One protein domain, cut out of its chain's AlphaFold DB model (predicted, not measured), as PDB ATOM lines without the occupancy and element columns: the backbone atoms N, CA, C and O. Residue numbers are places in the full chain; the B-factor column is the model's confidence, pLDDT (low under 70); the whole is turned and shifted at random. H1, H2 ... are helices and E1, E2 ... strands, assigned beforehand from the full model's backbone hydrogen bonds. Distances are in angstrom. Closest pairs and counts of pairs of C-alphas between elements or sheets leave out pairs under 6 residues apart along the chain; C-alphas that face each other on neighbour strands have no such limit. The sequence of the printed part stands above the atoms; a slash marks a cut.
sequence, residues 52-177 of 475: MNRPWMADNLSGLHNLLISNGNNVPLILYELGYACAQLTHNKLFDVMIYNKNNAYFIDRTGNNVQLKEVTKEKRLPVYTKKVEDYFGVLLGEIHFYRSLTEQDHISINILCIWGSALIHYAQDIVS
ATOM      1  N   MET A  52     301.438 429.025 460.561       57.78
ATOM      2  CA  MET A  52     301.820 429.662 461.820       57.78
ATOM      3  C   MET A  52     300.666 429.573 462.829       57.78
ATOM      4  O   MET A  52     299.778 430.418 462.856       57.78
ATOM      5  N   ASN A  53     300.706 428.556 463.689       54.69
ATOM      6  CA  ASN A  53     299.682 428.324 464.715       54.69
ATOM      7  C   ASN A  53     299.957 429.047 466.045       54.69
ATOM      8  O   ASN A  53     299.160 428.948 466.975       54.69
ATOM      9  N   ARG A  54     301.094 429.741 466.169       57.53
ATOM     10  CA  ARG A  54     301.493 430.472 467.380       57.53
ATOM     11  C   ARG A  54     302.212 431.782 467.020       57.53
ATOM     12  O   ARG A  54     302.706 431.905 465.906       57.53
ATOM     13  N   PRO A  55     302.265 432.776 467.911       56.09
ATOM     14  CA  PRO A  55     303.260 433.839 467.809       56.09
ATOM     15  C   PRO A  55     304.659 433.259 468.079       56.09
ATOM     16  O   PRO A  55     304.805 432.307 468.855       56.09
ATOM     17  N   TRP A  56     305.694 433.795 467.430       55.69
ATOM     18  CA  TRP A  56     307.085 433.450 467.730       55.69
ATOM     19  C   TRP A  56     307.353 433.687 469.212       55.69
ATOM     20  O   TRP A  56     306.915 434.690 469.767       55.69
ATOM     21  N   MET A  57     308.029 432.729 469.854       52.28
ATOM     22  CA  MET A  57     308.087 432.557 471.315       52.28
ATOM     23  C   MET A  57     308.809 433.672 472.088       52.28
ATOM     24  O   MET A  57     309.147 433.494 473.256       52.28
ATOM     25  N   ALA A  58     309.069 434.812 471.465       49.16
ATOM     26  CA  ALA A  58     309.726 435.913 472.115       49.16
ATOM     27  C   ALA A  58     309.113 437.235 471.662       49.16
ATOM     28  O   ALA A  58     309.166 437.585 470.485       49.16
ATOM     29  N   ASP A  59     308.619 438.009 472.628       41.81
ATOM     30  CA  ASP A  59     308.192 439.398 472.417       41.81
ATOM     31  C   ASP A  59     309.358 440.291 471.931       41.81
ATOM     32  O   ASP A  59     309.167 441.443 471.548       41.81
ATOM     33  N   ASN A  60     310.593 439.769 471.956       44.56
ATOM     34  CA  ASN A  60     311.818 440.399 471.482       44.56
ATOM     35  C   ASN A  60     312.862 439.348 471.039       44.56
ATOM     36  O   ASN A  60     312.843 438.201 471.472       44.56
ATOM     37  N   LEU A  61     313.853 439.738 470.230       50.06
ATOM     38  CA  LEU A  61     314.924 438.842 469.750       50.06
ATOM     39  C   LEU A  61     315.806 438.214 470.859       50.06
ATOM     40  O   LEU A  61     316.645 437.362 470.567       50.06
ATOM     41  N   SER A  62     315.607 438.572 472.134       48.91
ATOM     42  CA  SER A  62     316.304 437.952 473.273       48.91
ATOM     43  C   SER A  62     315.910 436.483 473.468       48.91
ATOM     44  O   SER A  62     316.712 435.694 473.962       48.91
ATOM     45  N   GLY A  63     314.701 436.073 473.065       54.06
ATOM     46  CA  GLY A  63     314.314 434.658 473.137       54.06
ATOM     47  C   GLY A  63     315.038 433.791 472.104       54.06
ATOM     48  O   GLY A  63     315.474 432.689 472.433       54.06
ATOM     49  N   LEU A  64     315.268 434.322 470.897       58.03
ATOM     50  CA  LEU A  64     316.114 433.671 469.891       58.03
ATOM     51  C   LEU A  64     317.544 433.509 470.403       58.03
ATOM     52  O   LEU A  64     318.153 432.464 470.221       58.03
ATOM     53  N   HIS A  65     318.059 434.518 471.101       51.72
ATOM     54  CA  HIS A  65     319.373 434.459 471.726       51.72
ATOM     55  C   HIS A  65     319.493 433.364 472.787       51.72
ATOM     56  O   HIS A  65     320.436 432.578 472.744       51.72
ATOM     57  N   ASN A  66     318.530 433.265 473.706       57.62
ATOM     58  CA  ASN A  66     318.531 432.213 474.723       57.62
ATOM     59  C   ASN A  66     318.464 430.821 474.090       57.62
ATOM     60  O   ASN A  66     319.144 429.899 474.542       57.62
ATOM     61  N   LEU A  67     317.674 430.678 473.024       63.28
ATOM     62  CA  LEU A  67     317.595 429.444 472.255       63.28
ATOM     63  C   LEU A  67     318.934 429.114 471.579       63.28
ATOM     64  O   LEU A  67     319.374 427.972 471.667       63.28
ATOM     65  N   LEU A  68     319.580 430.105 470.961       61.69
ATOM     66  CA  LEU A  68     320.874 429.979 470.291       61.69
ATOM     67  C   LEU A  68     322.003 429.602 471.260       61.69
ATOM     68  O   LEU A  68     322.792 428.723 470.940       61.69
ATOM     69  N   ILE A  69     322.062 430.205 472.453       57.38
ATOM     70  CA  ILE A  69     323.041 429.833 473.490       57.38
ATOM     71  C   ILE A  69     322.770 428.418 473.998       57.38
ATOM     72  O   ILE A  69     323.682 427.603 474.100       57.38
ATOM     73  N   SER A  70     321.510 428.114 474.314       59.94
ATOM     74  CA  SER A  70     321.155 426.831 474.930       59.94
ATOM     75  C   SER A  70     321.246 425.658 473.949       59.94
ATOM     76  O   SER A  70     321.349 424.514 474.378       59.94
ATOM     77  N   ASN A  71     321.186 425.927 472.638       65.50
ATOM     78  CA  ASN A  71     321.113 424.913 471.584       65.50
ATOM     79  C   ASN A  71     322.088 425.180 470.424       65.50
ATOM     80  O   ASN A  71     321.797 424.779 469.299       65.50
ATOM     81  N   GLY A  72     323.232 425.831 470.667       57.66
ATOM     82  CA  GLY A  72     324.200 426.237 469.629       57.66
ATOM     83  C   GLY A  72     324.654 425.117 468.686       57.66
ATOM     84  O   GLY A  72     324.890 425.339 467.500       57.66
ATOM     85  N   ASN A  73     324.674 423.884 469.190       63.97
ATOM     86  CA  ASN A  73     325.053 422.693 468.428       63.97
ATOM     87  C   ASN A  73     323.908 422.128 467.561       63.97
ATOM     88  O   ASN A  73     324.136 421.264 466.718       63.97
ATOM     89  N   ASN A  74     322.671 422.597 467.747       75.81
ATOM     90  CA  ASN A  74     321.484 422.142 467.025       75.81
ATOM     91  C   ASN A  74     321.132 423.117 465.891       75.81
ATOM     92  O   ASN A  74     320.127 423.828 465.934       75.81
ATOM     93  N   VAL A  75     321.979 423.131 464.858       77.25
ATOM     94  CA  VAL A  75     321.808 423.961 463.651       77.25
ATOM     95  C   VAL A  75     320.398 423.842 463.042       77.25
ATOM     96  O   VAL A  75     319.818 424.882 462.727       77.25
ATOM     97  N   PRO A  76     319.776 422.645 462.937       82.00
ATOM     98  CA  PRO A  76     318.413 422.531 462.418       82.00
ATOM     99  C   PRO A  76     317.363 423.315 463.220       82.00
ATOM    100  O   PRO A  76     316.507 423.980 462.637       82.00
ATOM    101  N   LEU A  77     317.428 423.279 464.555       79.44
ATOM    102  CA  LEU A  77     316.512 424.046 465.408       79.44
ATOM    103  C   LEU A  77     316.669 425.545 465.200       79.44
ATOM    104  O   LEU A  77     315.681 426.271 465.122       79.44
ATOM    105  N   ILE A  78     317.908 425.997 465.072       77.19
ATOM    106  CA  ILE A  78     318.205 427.407 464.880       77.19
ATOM    107  C   ILE A  78     317.687 427.895 463.524       77.19
ATOM    108  O   ILE A  78     317.017 428.923 463.458       77.19
ATOM    109  N   LEU A  79     317.967 427.153 462.448       82.88
ATOM    110  CA  LEU A  79     317.499 427.497 461.105       82.88
ATOM    111  C   LEU A  79     315.969 427.532 461.033       82.88
ATOM    112  O   LEU A  79     315.410 428.427 460.399       82.88
ATOM    113  N   TYR A  80     315.287 426.613 461.723       84.94
ATOM    114  CA  TYR A  80     313.831 426.641 461.827       84.94
ATOM    115  C   TYR A  80     313.329 427.921 462.504       84.94
ATOM    116  O   TYR A  80     312.433 428.576 461.979       84.94
ATOM    117  N   GLU A  81     313.919 428.315 463.634       79.56
ATOM    118  CA  GLU A  81     313.505 429.522 464.358       79.56
ATOM    119  C   GLU A  81     313.836 430.815 463.608       79.56
ATOM    120  O   GLU A  81     313.066 431.772 463.681       79.56
ATOM    121  N   LEU A  82     314.928 430.835 462.837       81.62
ATOM    122  CA  LEU A  82     315.243 431.926 461.912       81.62
ATOM    123  C   LEU A  82     314.208 432.029 460.789       81.62
ATOM    124  O   LEU A  82     313.711 433.123 460.517       81.62
ATOM    125  N   GLY A  83     313.845 430.902 460.167       84.69
ATOM    126  CA  GLY A  83     312.780 430.851 459.164       84.69
ATOM    127  C   GLY A  83     311.438 431.314 459.727       84.69
ATOM    128  O   GLY A  83     310.753 432.124 459.105       84.69
ATOM    129  N   TYR A  84     311.114 430.886 460.946       82.06
ATOM    130  CA  TYR A  84     309.896 431.271 461.652       82.06
ATOM    131  C   TYR A  84     309.839 432.775 461.938       82.06
ATOM    132  O   TYR A  84     308.824 433.422 461.678       82.06
ATOM    133  N   ALA A  85     310.940 433.354 462.425       77.44
ATOM    134  CA  ALA A  85     311.050 434.791 462.657       77.44
ATOM    135  C   ALA A  85     310.907 435.589 461.349       77.44
ATOM    136  O   ALA A  85     310.176 436.579 461.306       77.44
ATOM    137  N   CYS A  86     311.548 435.135 460.265       82.00
ATOM    138  CA  CYS A  86     311.411 435.750 458.943       82.00
ATOM    139  C   CYS A  86     309.965 435.702 458.429       82.00
ATOM    140  O   CYS A  86     309.453 436.696 457.913       82.00
ATOM    141  N   ALA A  87     309.294 434.561 458.580       81.25
ATOM    142  CA  ALA A  87     307.905 434.388 458.176       81.25
ATOM    143  C   ALA A  87     306.969 435.322 458.960       81.25
ATOM    144  O   ALA A  87     306.103 435.965 458.370       81.25
ATOM    145  N   GLN A  88     307.196 435.486 460.268       79.00
ATOM    146  CA  GLN A  88     306.411 436.408 461.085       79.00
ATOM    147  C   GLN A  88     306.610 437.873 460.687       79.00
ATOM    148  O   GLN A  88     305.622 438.594 460.544       79.00
ATOM    149  N   LEU A  89     307.862 438.307 460.506       74.31
ATOM    150  CA  LEU A  89     308.189 439.691 460.137       74.31
ATOM    151  C   LEU A  89     307.583 440.097 458.792       74.31
ATOM    152  O   LEU A  89     307.166 441.234 458.626       74.31
ATOM    153  N   THR A  90     307.508 439.152 457.859       75.12
ATOM    154  CA  THR A  90     306.969 439.370 456.509       75.12
ATOM    155  C   THR A  90     305.480 439.034 456.395       75.12
ATOM    156  O   THR A  90     304.918 439.004 455.300       75.12
ATOM    157  N   HIS A  91     304.818 438.740 457.524       74.06
ATOM    158  CA  HIS A  91     303.416 438.314 457.588       74.06
ATOM    159  C   HIS A  91     303.083 437.145 456.638       74.06
ATOM    160  O   HIS A  91     301.986 437.055 456.070       74.06
ATOM    161  N   ASN A  92     304.039 436.235 456.458       74.12
ATOM    162  CA  ASN A  92     303.908 435.077 455.597       74.12
ATOM    163  C   ASN A  92     303.496 433.855 456.419       74.12
ATOM    164  O   ASN A  92     304.237 433.367 457.265       74.12
ATOM    165  N   LYS A  93     302.287 433.347 456.165       70.56
ATOM    166  CA  LYS A  93     301.731 432.220 456.924       70.56
ATOM    167  C   LYS A  93     302.391 430.884 456.593       70.56
ATOM    168  O   LYS A  93     302.227 429.957 457.378       70.56
ATOM    169  N   LEU A  94     303.071 430.791 455.446       75.81
ATOM    170  CA  LEU A  94     303.607 429.550 454.892       75.81
ATOM    171  C   LEU A  94     305.090 429.718 454.555       75.81
ATOM    172  O   LEU A  94     305.454 430.493 453.667       75.81
ATOM    173  N   PHE A  95     305.935 428.945 455.228       84.12
ATOM    174  CA  PHE A  95     307.364 428.866 454.954       84.12
ATOM    175  C   PHE A  95     307.863 427.441 455.197       84.12
ATOM    176  O   PHE A  95     307.270 426.691 455.976       84.12
ATOM    177  N   ASP A  96     308.973 427.090 454.559       86.44
ATOM    178  CA  ASP A  96     309.718 425.873 454.858       86.44
ATOM    179  C   ASP A  96     311.201 426.177 455.036       86.44
ATOM    180  O   ASP A  96     311.712 427.193 454.570       86.44
ATOM    181  N   VAL A  97     311.893 425.285 455.739       86.38
ATOM    182  CA  VAL A  97     313.346 425.340 455.895       86.38
ATOM    183  C   VAL A  97     313.913 424.011 455.433       86.38
ATOM    184  O   VAL A  97     313.461 422.956 455.889       86.38
ATOM    185  N   MET A  98     314.873 424.080 454.519       85.50
ATOM    186  CA  MET A  98     315.567 422.940 453.938       85.50
ATOM    187  C   MET A  98     317.015 422.897 454.405       85.50
ATOM    188  O   MET A  98     317.690 423.922 454.483       85.50
ATOM    189  N   ILE A  99     317.498 421.691 454.682       86.00
ATOM    190  CA  ILE A  99     318.915 421.413 454.911       86.00
ATOM    191  C   ILE A  99     319.372 420.283 454.004       86.00
ATOM    192  O   ILE A  99     318.576 419.440 453.584       86.00
ATOM    193  N   TYR A 100     320.672 420.250 453.743       82.75
ATOM    194  CA  TYR A 100     321.280 419.297 452.830       82.75
ATOM    195  C   TYR A 100     322.286 418.435 453.584       82.75
ATOM    196  O   TYR A 100     323.105 418.937 454.351       82.75
ATOM    197  N   ASN A 101     322.231 417.129 453.351       79.44
ATOM    198  CA  ASN A 101     323.323 416.208 453.653       79.44
ATOM    199  C   ASN A 101     323.857 415.665 452.322       79.44
ATOM    200  O   ASN A 101     323.134 415.732 451.338       79.44
ATOM    201  N   LYS A 102     325.086 415.131 452.292       67.75
ATOM    202  CA  LYS A 102     325.925 414.868 451.097       67.75
ATOM    203  C   LYS A 102     325.195 414.485 449.790       67.75
ATOM    204  O   LYS A 102     325.662 414.923 448.748       67.75
ATOM    205  N   ASN A 103     324.071 413.755 449.842       69.94
ATOM    206  CA  ASN A 103     323.229 413.440 448.677       69.94
ATOM    207  C   ASN A 103     321.720 413.781 448.801       69.94
ATOM    208  O   ASN A 103     321.018 413.698 447.796       69.94
ATOM    209  N   ASN A 104     321.195 414.142 449.983       79.12
ATOM    210  CA  ASN A 104     319.746 414.213 450.239       79.12
ATOM    211  C   ASN A 104     319.341 415.563 450.858       79.12
ATOM    212  O   ASN A 104     320.065 416.129 451.680       79.12
ATOM    213  N   ALA A 105     318.153 416.053 450.495       81.12
ATOM    214  CA  ALA A 105     317.537 417.240 451.087       81.12
ATOM    215  C   ALA A 105     316.508 416.846 452.157       81.12
ATOM    216  O   ALA A 105     315.804 415.842 452.015       81.12
ATOM    217  N   TYR A 106     316.388 417.650 453.213       83.31
ATOM    218  CA  TYR A 106     315.454 417.420 454.314       83.31
ATOM    219  C   TYR A 106     314.699 418.697 454.675       83.31
ATOM    220  O   TYR A 106     315.310 419.740 454.901       83.31
ATOM    221  N   PHE A 107     313.378 418.596 454.822       84.06
ATOM    222  CA  PHE A 107     312.579 419.620 455.485       84.06
ATOM    223  C   PHE A 107     312.750 419.533 456.997       84.06
ATOM    224  O   PHE A 107     312.687 418.446 457.581       84.06
ATOM    225  N   ILE A 108     312.875 420.689 457.639       81.94
ATOM    226  CA  ILE A 108     312.875 420.784 459.094       81.94
ATOM    227  C   ILE A 108     311.437 420.877 459.605       81.94
ATOM    228  O   ILE A 108     310.703 421.801 459.242       81.94
ATOM    229  N   ASP A 109     311.030 419.947 460.463       77.75
ATOM    230  CA  ASP A 109     309.738 419.965 461.149       77.75
ATOM    231  C   ASP A 109     309.923 420.068 462.665       77.75
ATOM    232  O   ASP A 109     310.791 419.410 463.236       77.75
ATOM    233  N   ARG A 110     309.115 420.898 463.329       71.56
ATOM    234  CA  ARG A 110     309.234 421.148 464.772       71.56
ATOM    235  C   ARG A 110     308.009 420.611 465.499       71.56
ATOM    236  O   ARG A 110     306.901 421.109 465.315       71.56
ATOM    237  N   THR A 111     308.220 419.651 466.393       69.69
ATOM    238  CA  THR A 111     307.194 419.104 467.289       69.69
ATOM    239  C   THR A 111     307.548 419.458 468.735       69.69
ATOM    240  O   THR A 111     308.400 418.847 469.379       69.69
ATOM    241  N   GLY A 112     306.921 420.513 469.263       67.06
ATOM    242  CA  GLY A 112     307.244 421.032 470.599       67.06
ATOM    243  C   GLY A 112     308.640 421.665 470.648       67.06
ATOM    244  O   GLY A 112     308.877 422.665 469.973       67.06
ATOM    245  N   ASN A 113     309.555 421.105 471.445       61.03
ATOM    246  CA  ASN A 113     310.964 421.532 471.520       61.03
ATOM    247  C   ASN A 113     311.915 420.690 470.662       61.03
ATOM    248  O   ASN A 113     313.073 421.067 470.514       61.03
ATOM    249  N   ASN A 114     311.427 419.602 470.066       67.19
ATOM    250  CA  ASN A 114     312.246 418.725 469.243       67.19
ATOM    251  C   ASN A 114     312.079 419.042 467.760       67.19
ATOM    252  O   ASN A 114     311.026 419.493 467.301       67.19
ATOM    253  N   VAL A 115     313.149 418.778 467.022       76.56
ATOM    254  CA  VAL A 115     313.228 418.979 465.580       76.56
ATOM    255  C   VAL A 115     313.401 417.630 464.910       76.56
ATOM    256  O   VAL A 115     314.237 416.830 465.323       76.56
ATOM    257  N   GLN A 116     312.594 417.379 463.888       80.31
ATOM    258  CA  GLN A 116     312.644 416.185 463.060       80.31
ATOM    259  C   GLN A 116     312.966 416.576 461.621       80.31
ATOM    260  O   GLN A 116     312.463 417.574 461.105       80.31
ATOM    261  N   LEU A 117     313.792 415.767 460.967       80.81
ATOM    262  CA  LEU A 117     314.163 415.945 459.569       80.81
ATOM    263  C   LEU A 117     313.312 415.015 458.708       80.81
ATOM    264  O   LEU A 117     313.319 413.801 458.904       80.81
ATOM    265  N   LYS A 118     312.569 415.586 457.761       80.25
ATOM    266  CA  LYS A 118     311.754 414.841 456.797       80.25
ATOM    267  C   LYS A 118     312.425 414.880 455.437       80.25
ATOM    268  O   LYS A 118     312.512 415.939 454.828       80.25
ATOM    269  N   GLU A 119     312.887 413.730 454.970       80.31
ATOM    270  CA  GLU A 119     313.551 413.607 453.675       80.31
ATOM    271  C   GLU A 119     312.638 414.023 452.514       80.31
ATOM    272  O   GLU A 119     311.454 413.665 452.453       80.31
ATOM    273  N   VAL A 120     313.199 414.790 451.581       76.50
ATOM    274  CA  VAL A 120     312.500 415.267 450.393       76.50
ATOM    275  C   VAL A 120     312.569 414.200 449.311       76.50
ATOM    276  O   VAL A 120     313.570 414.045 448.624       76.50
ATOM    277  N   THR A 121     311.473 413.465 449.138       64.75
ATOM    278  CA  THR A 121     311.350 412.438 448.087       64.75
ATOM    279  C   THR A 121     310.760 412.980 446.780       64.75
ATOM    280  O   THR A 121     311.030 412.426 445.719       64.75
ATOM    281  N   LYS A 122     309.969 414.067 446.836       59.12
ATOM    282  CA  LYS A 122     309.466 414.850 445.687       59.12
ATOM    283  C   LYS A 122     309.171 416.295 446.110       59.12
ATOM    284  O   LYS A 122     308.426 416.497 447.073       59.12
ATOM    285  N   GLU A 123     309.676 417.282 445.368       56.28
ATOM    286  CA  GLU A 123     309.283 418.690 445.531       56.28
ATOM    287  C   GLU A 123     307.831 418.882 445.076       56.28
ATOM    288  O   GLU A 123     307.479 418.628 443.926       56.28
ATOM    289  N   LYS A 124     306.951 419.278 446.001       55.06
ATOM    290  CA  LYS A 124     305.512 419.432 445.720       55.06
ATOM    291  C   LYS A 124     305.134 420.831 445.234       55.06
ATOM    292  O   LYS A 124     304.079 420.982 444.626       55.06
ATOM    293  N   ARG A 125     305.950 421.846 445.536       65.62
ATOM    294  CA  ARG A 125     305.716 423.248 445.175       65.62
ATOM    295  C   ARG A 125     307.046 423.989 445.154       65.62
ATOM    296  O   ARG A 125     307.807 423.875 446.108       65.62
ATOM    297  N   LEU A 126     307.295 424.748 444.092       72.00
ATOM    298  CA  LEU A 126     308.485 425.586 443.996       72.00
ATOM    299  C   LEU A 126     308.304 426.847 444.858       72.00
ATOM    300  O   LEU A 126     307.221 427.449 444.822       72.00
ATOM    301  N   PRO A 127     309.318 427.244 445.642       82.12
ATOM    302  CA  PRO A 127     309.288 428.502 446.370       82.12
ATOM    303  C   PRO A 127     309.276 429.687 445.399       82.12
ATOM    304  O   PRO A 127     309.886 429.652 444.332       82.12
ATOM    305  N   VAL A 128     308.584 430.756 445.791       84.00
ATOM    306  CA  VAL A 128     308.594 432.042 445.073       84.00
ATOM    307  C   VAL A 128     309.877 432.808 445.390       84.00
ATOM    308  O   VAL A 128     310.423 433.492 444.531       84.00
ATOM    309  N   TYR A 129     310.375 432.676 446.620       85.12
ATOM    310  CA  TYR A 129     311.648 433.239 447.045       85.12
ATOM    311  C   TYR A 129     312.385 432.266 447.960       85.12
ATOM    312  O   TYR A 129     311.793 431.695 448.881       85.12
ATOM    313  N   THR A 130     313.687 432.129 447.728       88.06
ATOM    314  CA  THR A 130     314.576 431.277 448.516       88.06
ATOM    315  C   THR A 130     315.698 432.115 449.098       88.06
ATOM    316  O   THR A 130     316.464 432.742 448.363       88.06
ATOM    317  N   LYS A 131     315.831 432.092 450.424       90.31
ATOM    318  CA  LYS A 131     316.964 432.686 451.126       90.31
ATOM    319  C   LYS A 131     317.949 431.603 451.544       90.31
ATOM    320  O   LYS A 131     317.652 430.798 452.424       90.31
ATOM    321  N   LYS A 132     319.144 431.630 450.955       89.06
ATOM    322  CA  LYS A 132     320.288 430.829 451.404       89.06
ATOM    323  C   LYS A 132     320.862 431.408 452.694       89.06
ATOM    324  O   LYS A 132     321.074 432.621 452.794       89.06
ATOM    325  N   VAL A 133     321.083 430.537 453.672       86.38
ATOM    326  CA  VAL A 133     321.760 430.842 454.932       86.38
ATOM    327  C   VAL A 133     323.091 430.109 454.905       86.38
ATOM    328  O   VAL A 133     323.133 428.882 454.920       86.38
ATOM    329  N   GLU A 134     324.174 430.866 454.827       82.75
ATOM    330  CA  GLU A 134     325.549 430.362 454.765       82.75
ATOM    331  C   GLU A 134     326.274 430.702 456.063       82.75
ATOM    332  O   GLU A 134     325.906 431.669 456.727       82.75
ATOM    333  N   ASP A 135     327.282 429.924 456.438       72.56
ATOM    334  CA  ASP A 135     328.135 430.190 457.591       72.56
ATOM    335  C   ASP A 135     329.215 431.247 457.292       72.56
ATOM    336  O   ASP A 135     329.243 431.894 456.239       72.56
ATOM    337  N   TYR A 136     330.140 431.447 458.238       61.38
ATOM    338  CA  TYR A 136     331.229 432.402 458.063       61.38
ATOM    339  C   TYR A 136     332.155 432.072 456.875       61.38
ATOM    340  O   TYR A 136     332.677 433.000 456.250       61.38
ATOM    341  N   PHE A 137     332.350 430.797 456.557       65.50
ATOM    342  CA  PHE A 137     333.227 430.332 455.485       65.50
ATOM    343  C   PHE A 137     332.517 430.256 454.123       65.50
ATOM    344  O   PHE A 137     333.142 429.878 453.135       65.50
ATOM    345  N   GLY A 138     331.237 430.640 454.056       70.44
ATOM    346  CA  GLY A 138     330.420 430.526 452.845       70.44
ATOM    347  C   GLY A 138     329.862 429.117 452.628       70.44
ATOM    348  O   GLY A 138     329.388 428.803 451.539       70.44
ATOM    349  N   VAL A 139     329.912 428.251 453.643       80.75
ATOM    350  CA  VAL A 139     329.299 426.921 453.596       80.75
ATOM    351  C   VAL A 139     327.799 427.067 453.809       80.75
ATOM    352  O   VAL A 139     327.347 427.684 454.772       80.75
ATOM    353  N   LEU A 140     327.002 426.480 452.919       84.44
ATOM    354  CA  LEU A 140     325.546 426.498 453.023       84.44
ATOM    355  C   LEU A 140     325.080 425.727 454.269       84.44
ATOM    356  O   LEU A 140     325.247 424.512 454.352       84.44
ATOM    357  N   LEU A 141     324.448 426.428 455.211       83.94
ATOM    358  CA  LEU A 141     323.814 425.836 456.394       83.94
ATOM    359  C   LEU A 141     322.408 425.321 456.069       83.94
ATOM    360  O   LEU A 141     321.984 424.290 456.585       83.94
ATOM    361  N   GLY A 142     321.682 426.040 455.210       88.00
ATOM    362  CA  GLY A 142     320.347 425.665 454.759       88.00
ATOM    363  C   GLY A 142     319.669 426.755 453.937       88.00
ATOM    364  O   GLY A 142     320.234 427.818 453.673       88.00
ATOM    365  N   GLU A 143     318.430 426.493 453.542       90.44
ATOM    366  CA  GLU A 143     317.603 427.396 452.748       90.44
ATOM    367  C   GLU A 143     316.253 427.643 453.415       90.44
ATOM    368  O   GLU A 143     315.617 426.715 453.909       90.44
ATOM    369  N   ILE A 144     315.794 428.893 453.401       89.62
ATOM    370  CA  ILE A 144     314.456 429.284 453.849       89.62
ATOM    371  C   ILE A 144     313.616 429.586 452.613       89.62
ATOM    372  O   ILE A 144     313.971 430.432 451.791       89.62
ATOM    373  N   HIS A 145     312.512 428.866 452.473       88.62
ATOM    374  CA  HIS A 145     311.637 428.861 451.309       88.62
ATOM    375  C   HIS A 145     310.341 429.600 451.632       88.62
ATOM    376  O   HIS A 145     309.635 429.253 452.582       88.62
ATOM    377  N   PHE A 146     310.013 430.603 450.819       85.12
ATOM    378  CA  PHE A 146     308.791 431.393 450.930       85.12
ATOM    379  C   PHE A 146     307.909 431.169 449.702       85.12
ATOM    380  O   PHE A 146     308.372 431.219 448.563       85.12
ATOM    381  N   TYR A 147     306.609 430.968 449.923       83.00
ATOM    382  CA  TYR A 147     305.648 430.629 448.861       83.00
ATOM    383  C   TYR A 147     304.730 431.792 448.457       83.00
ATOM    384  O   TYR A 147     303.767 431.603 447.713       83.00
ATOM    385  N   ARG A 148     305.020 432.996 448.952       80.88
ATOM    386  CA  ARG A 148     304.316 434.237 448.620       80.88
ATOM    387  C   ARG A 148     305.325 435.239 448.071       80.88
ATOM    388  O   ARG A 148     306.480 435.216 448.486       80.88
ATOM    389  N   SER A 149     304.870 436.109 447.171       78.69
ATOM    390  CA  SER A 149     305.652 437.272 446.746       78.69
ATOM    391  C   SER A 149     305.982 438.157 447.950       78.69
ATOM    392  O   SER A 149     305.126 438.360 448.815       78.69
ATOM    393  N   LEU A 150     307.217 438.645 447.995       83.38
ATOM    394  CA  LEU A 150     307.766 439.478 449.060       83.38
ATOM    395  C   LEU A 150     308.046 440.875 448.505       83.38
ATOM    396  O   LEU A 150     308.353 441.033 447.324       83.38
ATOM    397  N   THR A 151     307.919 441.891 449.352       83.31
ATOM    398  CA  THR A 151     308.296 443.263 448.996       83.31
ATOM    399  C   THR A 151     309.811 443.459 449.102       83.31
ATOM    400  O   THR A 151     310.512 442.676 449.746       83.31
ATOM    401  N   GLU A 152     310.349 444.540 448.529       76.94
ATOM    402  CA  GLU A 152     311.766 444.891 448.725       76.94
ATOM    403  C   GLU A 152     312.127 445.037 450.212       76.94
ATOM    404  O   GLU A 152     313.179 444.573 450.649       76.94
ATOM    405  N   GLN A 153     311.232 445.615 451.015       72.19
ATOM    406  CA  GLN A 153     311.444 445.788 452.451       72.19
ATOM    407  C   GLN A 153     311.472 444.447 453.205       72.19
ATOM    408  O   GLN A 153     312.274 444.270 454.130       72.19
ATOM    409  N   ASP A 154     310.662 443.476 452.776       80.25
ATOM    410  CA  ASP A 154     310.686 442.111 453.308       80.25
ATOM    411  C   ASP A 154     312.022 441.425 453.005       80.25
ATOM    412  O   ASP A 154     312.629 440.824 453.892       80.25
ATOM    413  N   HIS A 155     312.525 441.560 451.772       81.81
ATOM    414  CA  HIS A 155     313.823 441.007 451.382       81.81
ATOM    415  C   HIS A 155     314.967 441.574 452.225       81.81
ATOM    416  O   HIS A 155     315.839 440.825 452.669       81.81
ATOM    417  N   ILE A 156     314.956 442.884 452.481       73.25
ATOM    418  CA  ILE A 156     315.950 443.546 453.332       73.25
ATOM    419  C   ILE A 156     315.881 442.992 454.758       73.25
ATOM    420  O   ILE A 156     316.905 442.582 455.307       73.25
ATOM    421  N   SER A 157     314.679 442.900 455.326       73.62
ATOM    422  CA  SER A 157     314.462 442.403 456.690       73.62
ATOM    423  C   SER A 157     314.910 440.946 456.850       73.62
ATOM    424  O   SER A 157     315.637 440.618 457.790       73.62
ATOM    425  N   ILE A 158     314.554 440.081 455.892       83.12
ATOM    426  CA  ILE A 158     314.988 438.677 455.846       83.12
ATOM    427  C   ILE A 158     316.512 438.587 455.749       83.12
ATOM    428  O   ILE A 158     317.134 437.809 456.473       83.12
ATOM    429  N   ASN A 159     317.128 439.372 454.860       80.12
ATOM    430  CA  ASN A 159     318.575 439.352 454.669       80.12
ATOM    431  C   ASN A 159     319.314 439.739 455.945       80.12
ATOM    432  O   ASN A 159     320.229 439.022 456.346       80.12
ATOM    433  N   ILE A 160     318.886 440.823 456.593       72.69
ATOM    434  CA  ILE A 160     319.459 441.265 457.862       72.69
ATOM    435  C   ILE A 160     319.332 440.136 458.893       72.69
ATOM    436  O   ILE A 160     320.344 439.695 459.436       72.69
ATOM    437  N   LEU A 161     318.127 439.601 459.112       75.94
ATOM    438  CA  LEU A 161     317.895 438.575 460.133       75.94
ATOM    439  C   LEU A 161     318.684 437.280 459.879       75.94
ATOM    440  O   LEU A 161     319.225 436.699 460.818       75.94
ATOM    441  N   CYS A 162     318.808 436.847 458.623       81.19
ATOM    442  CA  CYS A 162     319.582 435.657 458.265       81.19
ATOM    443  C   CYS A 162     321.091 435.858 458.442       81.19
ATOM    444  O   CYS A 162     321.772 434.934 458.883       81.19
ATOM    445  N   ILE A 163     321.618 437.047 458.134       75.12
ATOM    446  CA  ILE A 163     323.035 437.375 458.357       75.12
ATOM    447  C   ILE A 163     323.341 437.376 459.853       75.12
ATOM    448  O   ILE A 163     324.340 436.797 460.278       75.12
ATOM    449  N   TRP A 164     322.448 437.948 460.661       71.06
ATOM    450  CA  TRP A 164     322.555 437.889 462.117       71.06
ATOM    451  C   TRP A 164     322.480 436.467 462.656       71.06
ATOM    452  O   TRP A 164     323.305 436.080 463.481       71.06
ATOM    453  N   GLY A 165     321.516 435.687 462.173       72.75
ATOM    454  CA  GLY A 165     321.354 434.284 462.530       72.75
ATOM    455  C   GLY A 165     322.601 433.463 462.226       72.75
ATOM    456  O   GLY A 165     323.106 432.781 463.110       72.75
ATOM    457  N   SER A 166     323.138 433.589 461.012       73.12
ATOM    458  CA  SER A 166     324.388 432.949 460.589       73.12
ATOM    459  C   SER A 166     325.570 433.337 461.480       73.12
ATOM    460  O   SER A 166     326.262 432.466 462.013       73.12
ATOM    461  N   ALA A 167     325.767 434.638 461.708       66.69
ATOM    462  CA  ALA A 167     326.858 435.122 462.542       66.69
ATOM    463  C   ALA A 167     326.767 434.586 463.980       66.69
ATOM    464  O   ALA A 167     327.788 434.276 464.592       66.69
ATOM    465  N   LEU A 168     325.549 434.435 464.511       65.31
ATOM    466  CA  LEU A 168     325.322 433.947 465.867       65.31
ATOM    467  C   LEU A 168     325.399 432.415 465.976       65.31
ATOM    468  O   LEU A 168     325.909 431.920 466.976       65.31
ATOM    469  N   ILE A 169     324.977 431.660 464.952       66.94
ATOM    470  CA  ILE A 169     325.237 430.208 464.856       66.94
ATOM    471  C   ILE A 169     326.738 429.958 464.942       66.94
ATOM    472  O   ILE A 169     327.193 429.147 465.743       66.94
ATOM    473  N   HIS A 170     327.509 430.699 464.151       62.66
ATOM    474  CA  HIS A 170     328.954 430.547 464.118       62.66
ATOM    475  C   HIS A 170     329.614 430.936 465.449       62.66
ATOM    476  O   HIS A 170     330.573 430.307 465.891       62.66
ATOM    477  N   TYR A 171     329.058 431.939 466.127       59.84
ATOM    478  CA  TYR A 171     329.479 432.323 467.466       59.84
ATOM    479  C   TYR A 171     329.221 431.235 468.513       59.84
ATOM    480  O   TYR A 171     330.083 430.959 469.343       59.84
ATOM    481  N   ALA A 172     328.049 430.597 468.462       57.00
ATOM    482  CA  ALA A 172     327.694 429.513 469.370       57.00
ATOM    483  C   ALA A 172     328.544 428.244 469.150       57.00
ATOM    484  O   ALA A 172     328.609 427.401 470.039       57.00
ATOM    485  N   GLN A 173     329.204 428.129 467.992       55.94
ATOM    486  CA  GLN A 173     330.107 427.033 467.614       55.94
ATOM    487  C   GLN A 173     331.595 427.314 467.928       55.94
ATOM    488  O   GLN A 173     332.463 426.561 467.497       55.94
ATOM    489  N   ASP A 174     331.878 428.342 468.739       55.50
ATOM    490  CA  ASP A 174     333.133 428.544 469.491       55.50
ATOM    491  C   ASP A 174     334.377 429.104 468.751       55.50
ATOM    492  O   ASP A 174     335.486 429.015 469.276       55.50
ATOM    493  N   ILE A 175     334.256 429.741 467.572       51.84
ATOM    494  CA  ILE A 175     335.457 430.040 466.741       51.84
ATOM    495  C   ILE A 175     335.745 431.530 466.439       51.84
ATOM    496  O   ILE A 175     336.856 431.842 466.011       51.84
ATOM    497  N   VAL A 176     334.849 432.497 466.690       54.72
ATOM    498  CA  VAL A 176     335.053 433.867 466.153       54.72
ATOM    499  C   VAL A 176     335.016 435.007 467.174       54.72
ATOM    500  O   VAL A 176     334.126 435.109 468.018       54.72
ATOM    501  N   SER A 177     336.004 435.906 467.049       62.03
ATOM    502  CA  SER A 177     336.092 437.167 467.789       62.03
ATOM    503  C   SER A 177     334.920 438.088 467.443       62.03
ATOM    504  O   SER A 177     334.506 438.183 466.287       62.03
TER     505      SER A 177
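This is residues 52 to 177 of the 475 residues of the protein "CBR-PDE-5 protein" of Loa loa (UniProt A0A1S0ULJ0). A strongly twisted five-stranded sheet curls round helix H2, and the longer helix H3 packs beside H2 over edge strand E4, making two layers, helices on one face of a sheet. Short H1 sits off the sheet, against both helices. The printed part has 126 residues, with H1, H2, E1 to E5 and H3 in chain order; the sheet, E3 E2 E1 E5 E4, is antiparallel throughout, and the class is mixed. It is compact, with a radius of gyration of the C-alphas of 13.9 A and spans of 39 by 35 by 30 A.

From Met 52, go to C-alpha 62 at (316.304, 437.952, 473.273), where H1, residues 62 to 70, begins. H2 is residues 75 to 89, 21.1 A long from first to last C-alpha. Next come E1, residues 95 to 101, E2, 104 to 111, E3, 114 to 119, E4, 129 to 134, and E5, 140 to 146. H3, residues 152 to 172, runs 30.3 A to C-alpha 172 at (327.694, 429.513, 469.370).

E1, E2 and E3 form a meander, each strand the antiparallel neighbour of the one before; look at N 99 and O 106, 2.9 A, and N 109 and O 116, 2.8 A. E1 pairs with E5 through N 98 and O 143, 2.8 A, and E5 with E4 through N 144 and O 131, 2.8 A. H2 and H3 touch at C-alphas 86 and 158, 5.6 A, at a shallow tilt of 25 degrees, opposite ways. H1 and H2 only just touch, with 3 pairs of C-alphas within 8 A, the closest 68 and 78, 6.6 A. Every O i to N i+4 pair is within hydrogen-bond range in H1, H2 and H3.

The farthest C-alphas, Lys 124 and Ser 177, are 41.7 A apart. The printed part has no cut and no long link. Look for pLDDT under 70 in 46 residues, among them 52 to 73 and 167 to 177.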